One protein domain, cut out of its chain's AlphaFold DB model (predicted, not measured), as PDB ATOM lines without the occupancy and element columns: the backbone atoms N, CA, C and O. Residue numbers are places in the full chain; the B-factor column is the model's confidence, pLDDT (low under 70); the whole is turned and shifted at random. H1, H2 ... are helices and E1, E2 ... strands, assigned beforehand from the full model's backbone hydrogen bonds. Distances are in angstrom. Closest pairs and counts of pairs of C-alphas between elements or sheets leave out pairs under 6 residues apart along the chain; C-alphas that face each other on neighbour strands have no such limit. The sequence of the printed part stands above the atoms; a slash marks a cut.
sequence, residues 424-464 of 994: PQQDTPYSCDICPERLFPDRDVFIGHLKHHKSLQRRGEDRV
ATOM      1  N   PRO A 424     205.672 210.512 132.270       90.69
ATOM      2  CA  PRO A 424     206.518 210.613 131.077       90.69
ATOM      3  C   PRO A 424     207.393 209.372 130.867       90.69
ATOM      4  O   PRO A 424     207.571 208.563 131.773       90.69
ATOM      5  N   GLN A 425     207.962 209.202 129.673       91.94
ATOM      6  CA  GLN A 425     208.960 208.155 129.452       91.94
ATOM      7  C   GLN A 425     210.367 208.735 129.574       91.94
ATOM      8  O   GLN A 425     210.804 209.488 128.712       91.94
ATOM      9  N   GLN A 426     211.053 208.361 130.649       91.69
ATOM     10  CA  GLN A 426     212.444 208.697 130.938       91.69
ATOM     11  C   GLN A 426     213.316 207.430 130.890       91.69
ATOM     12  O   GLN A 426     212.834 206.332 131.197       91.69
ATOM     13  N   ASP A 427     214.587 207.593 130.515       87.56
ATOM     14  CA  ASP A 427     215.608 206.529 130.542       87.56
ATOM     15  C   ASP A 427     216.341 206.438 131.900       87.56
ATOM     16  O   ASP A 427     217.025 205.451 132.181       87.56
ATOM     17  N   THR A 428     216.172 207.442 132.766       93.31
ATOM     18  CA  THR A 428     216.592 207.431 134.174       93.31
ATOM     19  C   THR A 428     215.642 206.599 135.049       93.31
ATOM     20  O   THR A 428     214.473 206.415 134.697       93.31
ATOM     21  N   PRO A 429     216.094 206.096 136.215       96.56
ATOM     22  CA  PRO A 429     215.198 205.512 137.211       96.56
ATOM     23  C   PRO A 429     214.164 206.535 137.697       96.56
ATOM     24  O   PRO A 429     214.510 207.673 137.999       96.56
ATOM     25  N   TYR A 430     212.909 206.113 137.817       97.81
ATOM     26  CA  TYR A 430     211.801 206.955 138.271       97.81
ATOM     27  C   TYR A 430     211.847 207.072 139.799       97.81
ATOM     28  O   TYR A 430     211.805 206.046 140.479       97.81
ATOM     29  N   SER A 431     211.912 208.283 140.346       96.81
ATOM     30  CA  SER A 431     211.708 208.559 141.776       96.81
ATOM     31  C   SER A 431     210.218 208.700 142.100       96.81
ATOM     32  O   SER A 431     209.435 209.098 141.241       96.81
ATOM     33  N   CYS A 432     209.813 208.399 143.336       96.38
ATOM     34  CA  CYS A 432     208.467 208.711 143.827       96.38
ATOM     35  C   CYS A 432     208.504 209.887 144.797       96.38
ATOM     36  O   CYS A 432     209.161 209.797 145.829       96.38
ATOM     37  N   ASP A 433     207.726 210.931 144.527       93.69
ATOM     38  CA  ASP A 433     207.667 212.140 145.362       93.69
ATOM     39  C   ASP A 433     207.166 211.846 146.795       93.69
ATOM     40  O   ASP A 433     207.488 212.564 147.735       93.69
ATOM     41  N   ILE A 434     206.423 210.743 146.977       92.62
ATOM     42  CA  ILE A 434     205.868 210.288 148.267       92.62
ATOM     43  C   ILE A 434     206.847 209.353 149.022       92.62
ATOM     44  O   ILE A 434     206.688 209.109 150.217       92.62
ATOM     45  N   CYS A 435     207.884 208.827 148.358       94.44
ATOM     46  CA  CYS A 435     208.994 208.112 149.005       94.44
ATOM     47  C   CYS A 435     210.282 208.207 148.147       94.44
ATOM     48  O   CYS A 435     210.610 207.267 147.406       94.44
ATOM     49  N   PRO A 436     211.018 209.333 148.213       87.44
ATOM     50  CA  PRO A 436     212.093 209.649 147.263       87.44
ATOM     51  C   PRO A 436     213.292 208.688 147.311       87.44
ATOM     52  O   PRO A 436     213.972 208.526 146.301       87.44
ATOM     53  N   GLU A 437     213.504 207.958 148.414       89.56
ATOM     54  CA  GLU A 437     214.506 206.876 148.499       89.56
ATOM     55  C   GLU A 437     214.267 205.734 147.487       89.56
ATOM     56  O   GLU A 437     215.143 204.893 147.258       89.56
ATOM     57  N   ARG A 438     213.075 205.647 146.880       87.44
ATOM     58  CA  ARG A 438     212.719 204.576 145.943       87.44
ATOM     59  C   ARG A 438     212.878 204.986 144.489       87.44
ATOM     60  O   ARG A 438     211.968 205.533 143.872       87.44
ATOM     61  N   LEU A 439     214.007 204.570 143.924       95.06
ATOM     62  CA  LEU A 439     214.252 204.558 142.486       95.06
ATOM     63  C   LEU A 439     213.685 203.283 141.837       95.06
ATOM     64  O   LEU A 439     214.057 202.158 142.185       95.06
ATOM     65  N   PHE A 440     212.805 203.455 140.853       96.44
ATOM     66  CA  PHE A 440     212.164 202.383 140.097       96.44
ATOM     67  C   PHE A 440     212.773 202.287 138.685       96.44
ATOM     68  O   PHE A 440     212.680 203.241 137.919       96.44
ATOM     69  N   PRO A 441     213.359 201.146 138.275       93.81
ATOM     70  CA  PRO A 441     214.049 201.017 136.984       93.81
ATOM     71  C   PRO A 441     213.111 200.737 135.791       93.81
ATOM     72  O   PRO A 441     213.572 200.302 134.736       93.81
ATOM     73  N   ASP A 442     211.791 200.871 135.965       96.75
ATOM     74  CA  ASP A 442     210.783 200.515 134.962       96.75
ATOM     75  C   ASP A 442     209.470 201.285 135.212       96.75
ATOM     76  O   ASP A 442     208.917 201.259 136.319       96.75
ATOM     77  N   ARG A 443     208.965 201.950 134.165       96.94
ATOM     78  CA  ARG A 443     207.777 202.822 134.174       96.94
ATOM     79  C   ARG A 443     206.510 202.104 134.652       96.94
ATOM     80  O   ARG A 443     205.708 202.699 135.367       96.94
ATOM     81  N   ASP A 444     206.339 200.822 134.324       94.75
ATOM     82  CA  ASP A 444     205.142 200.066 134.721       94.75
ATOM     83  C   ASP A 444     205.205 199.608 136.185       94.75
ATOM     84  O   ASP A 444     204.169 199.496 136.846       94.75
ATOM     85  N   VAL A 445     206.412 199.421 136.727       94.62
ATOM     86  CA  VAL A 445     206.616 199.172 138.162       94.62
ATOM     87  C   VAL A 445     206.358 200.451 138.963       94.62
ATOM     88  O   VAL A 445     205.665 200.397 139.980       94.62
ATOM     89  N   PHE A 446     206.833 201.601 138.475       97.56
ATOM     90  CA  PHE A 446     206.568 202.908 139.078       97.56
ATOM     91  C   PHE A 446     205.067 203.252 139.085       97.56
ATOM     92  O   PHE A 446     204.504 203.562 140.133       97.56
ATOM     93  N   ILE A 447     204.368 203.063 137.961       96.19
ATOM     94  CA  ILE A 447     202.903 203.210 137.874       96.19
ATOM     95  C   ILE A 447     202.173 202.257 138.835       96.19
ATOM     96  O   ILE A 447     201.188 202.641 139.470       96.19
ATOM     97  N   GLY A 448     202.647 201.014 138.975       95.38
ATOM     98  CA  GLY A 448     202.122 200.060 139.957       95.38
ATOM     99  C   GLY A 448     202.278 200.535 141.407       95.38
ATOM    100  O   GLY A 448     201.417 200.256 142.241       95.38
ATOM    101  N   HIS A 449     203.338 201.291 141.694       95.88
ATOM    102  CA  HIS A 449     203.618 201.877 142.999       95.88
ATOM    103  C   HIS A 449     202.814 203.163 143.276       95.88
ATOM    104  O   HIS A 449     202.205 203.258 144.341       95.88
ATOM    105  N   LEU A 450     202.683 204.092 142.320       95.69
ATOM    106  CA  LEU A 450     201.819 205.279 142.472       95.69
ATOM    107  C   LEU A 450     200.347 204.898 142.726       95.69
ATOM    108  O   LEU A 450     199.652 205.495 143.552       95.69
ATOM    109  N   LYS A 451     199.877 203.820 142.082       95.81
ATOM    110  CA  LYS A 451     198.563 203.214 142.356       95.81
ATOM    111  C   LYS A 451     198.419 202.678 143.780       95.81
ATOM    112  O   LYS A 451     197.291 202.596 144.265       95.81
ATOM    113  N   HIS A 452     199.520 202.301 144.432       92.25
ATOM    114  CA  HIS A 452     199.505 201.857 145.820       92.25
ATOM    115  C   HIS A 452     199.314 203.034 146.782       92.25
ATOM    116  O   HIS A 452     198.423 202.950 147.622       92.25
ATOM    117  N   HIS A 453     200.019 204.156 146.590       92.56
ATOM    118  CA  HIS A 453     199.768 205.392 147.351       92.56
ATOM    119  C   HIS A 453     198.327 205.880 147.178       92.56
ATOM    120  O   HIS A 453     197.587 205.974 148.153       92.56
ATOM    121  N   LYS A 454     197.805 205.952 145.941       90.12
ATOM    122  CA  LYS A 454     196.371 206.244 145.701       90.12
ATOM    123  C   LYS A 454     195.400 205.136 146.173       90.12
ATOM    124  O   LYS A 454     194.194 205.207 145.912       90.12
ATOM    125  N   SER A 455     195.890 204.097 146.851       89.25
ATOM    126  CA  SER A 455     195.117 203.084 147.583       89.25
ATOM    127  C   SER A 455     195.408 203.065 149.095       89.25
ATOM    128  O   SER A 455     194.676 202.395 149.823       89.25
ATOM    129  N   LEU A 456     196.434 203.770 149.575       86.38
ATOM    130  CA  LEU A 456     196.663 204.117 150.981       86.38
ATOM    131  C   LEU A 456     195.893 205.405 151.316       86.38
ATOM    132  O   LEU A 456     195.082 205.405 152.236       86.38
ATOM    133  N   GLN A 457     196.006 206.433 150.465       88.12
ATOM    134  CA  GLN A 457     195.264 207.700 150.536       88.12
ATOM    135  C   GLN A 457     193.752 207.487 150.688       88.12
ATOM    136  O   GLN A 457     193.117 208.045 151.575       88.12
ATOM    137  N   ARG A 458     193.175 206.581 149.886       85.25
ATOM    138  CA  ARG A 458     191.743 206.214 149.939       85.25
ATOM    139  C   ARG A 458     191.330 205.355 151.146       85.25
ATOM    140  O   ARG A 458     190.191 204.899 151.185       85.25
ATOM    141  N   ARG A 459     192.235 205.111 152.094       83.44
ATOM    142  CA  ARG A 459     191.979 204.444 153.381       83.44
ATOM    143  C   ARG A 459     192.449 205.274 154.588       83.44
ATOM    144  O   ARG A 459     192.375 204.781 155.702       83.44
ATOM    145  N   GLY A 460     192.957 206.495 154.380       83.88
ATOM    146  CA  GLY A 460     193.617 207.275 155.440       83.88
ATOM    147  C   GLY A 460     194.980 206.710 155.877       83.88
ATOM    148  O   GLY A 460     195.533 207.132 156.885       83.88
ATOM    149  N   GLU A 461     195.540 205.757 155.124       84.12
ATOM    150  CA  GLU A 461     196.765 205.018 155.469       84.12
ATOM    151  C   GLU A 461     198.044 205.604 154.833       84.12
ATOM    152  O   GLU A 461     199.103 204.981 154.914       84.12
ATOM    153  N   ASP A 462     197.976 206.754 154.149       71.06
ATOM    154  CA  ASP A 462     199.101 207.303 153.364       71.06
ATOM    155  C   ASP A 462     200.136 208.005 154.254       71.06
ATOM    156  O   ASP A 462     200.279 209.225 154.276       71.06
ATOM    157  N   ARG A 463     200.853 207.198 155.036       69.75
ATOM    158  CA  ARG A 463     202.042 207.619 155.779       69.75
ATOM    159  C   ARG A 463     203.251 207.591 154.847       69.75
ATOM    160  O   ARG A 463     203.380 206.683 154.027       69.75
ATOM    161  N   VAL A 464     204.168 208.543 155.013       64.44
ATOM    162  CA  VAL A 464     205.445 208.557 154.287       64.44
ATOM    163  C   VAL A 464     206.275 207.349 154.732       64.44
ATOM    164  O   VAL A 464     206.794 207.310 155.846       64.44
TER     165      VAL A 464
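AT A GLANCE: This is residues 424 to 464 of the 994 residues of the protein "Zinc finger protein Xfin" of Folsomia candida (UniProt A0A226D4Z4). A short two-stranded hairpin, E1 and E2, packs over the first part of one long helix, H1, whose far end sticks out with residues 455 to 460 free. The tail, residues 461 to 464, folds back toward the turn of the hairpin. The printed part has 41 residues, with two named strands and then one helix along the chain, E1, E2, H1; the strands are antiparallel and the class is mixed, helices and strands. The whole is only just compact, close to loose, with a radius of gyration of the C-alphas of 10.7 A, and it is elongated, spanning 33 by 18 by 13 A.

IN THESE COORDINATES: Start at Pro 424 and go on to C-alpha 430 at (211.801, 206.955, 138.271), where strand E1, residues 430 to 432, begins; it is 6.7 A long. Strand E2, residues 435 to 440, runs 11.1 A. Find C-alpha 443 at (207.777, 202.822, 134.174); from there helix H1, residues 443 to 459, runs 24.9 A to C-alpha 459 at (191.979, 204.444, 153.381).

HOW THE PARTS SIT: E1 and E2 form a hairpin, their directions 154 degrees apart. Look for N 430 and O 440, 2.9 A apart, and N 440 and O 430, 2.8 A apart, both within hydrogen-bond range. The closest C-alphas of E1 and H1 are those of Tyr 430 and Phe 446, 6.7 A apart. Those of E2 and H1 are Phe 440 and Phe 446, 5.7 A apart. In H1, 10 of 13 O i to N i+4 pairs are within hydrogen-bond range.

THE WHOLE: The two C-alphas farthest apart are those of Asp 427 and Gly 460, 33.2 A. The printed part has no cut, and the links E1 to E2 and E2 to H1 are tight. Mean pLDDT of the printed part is 90.6; residues 463 to 464 are under 70.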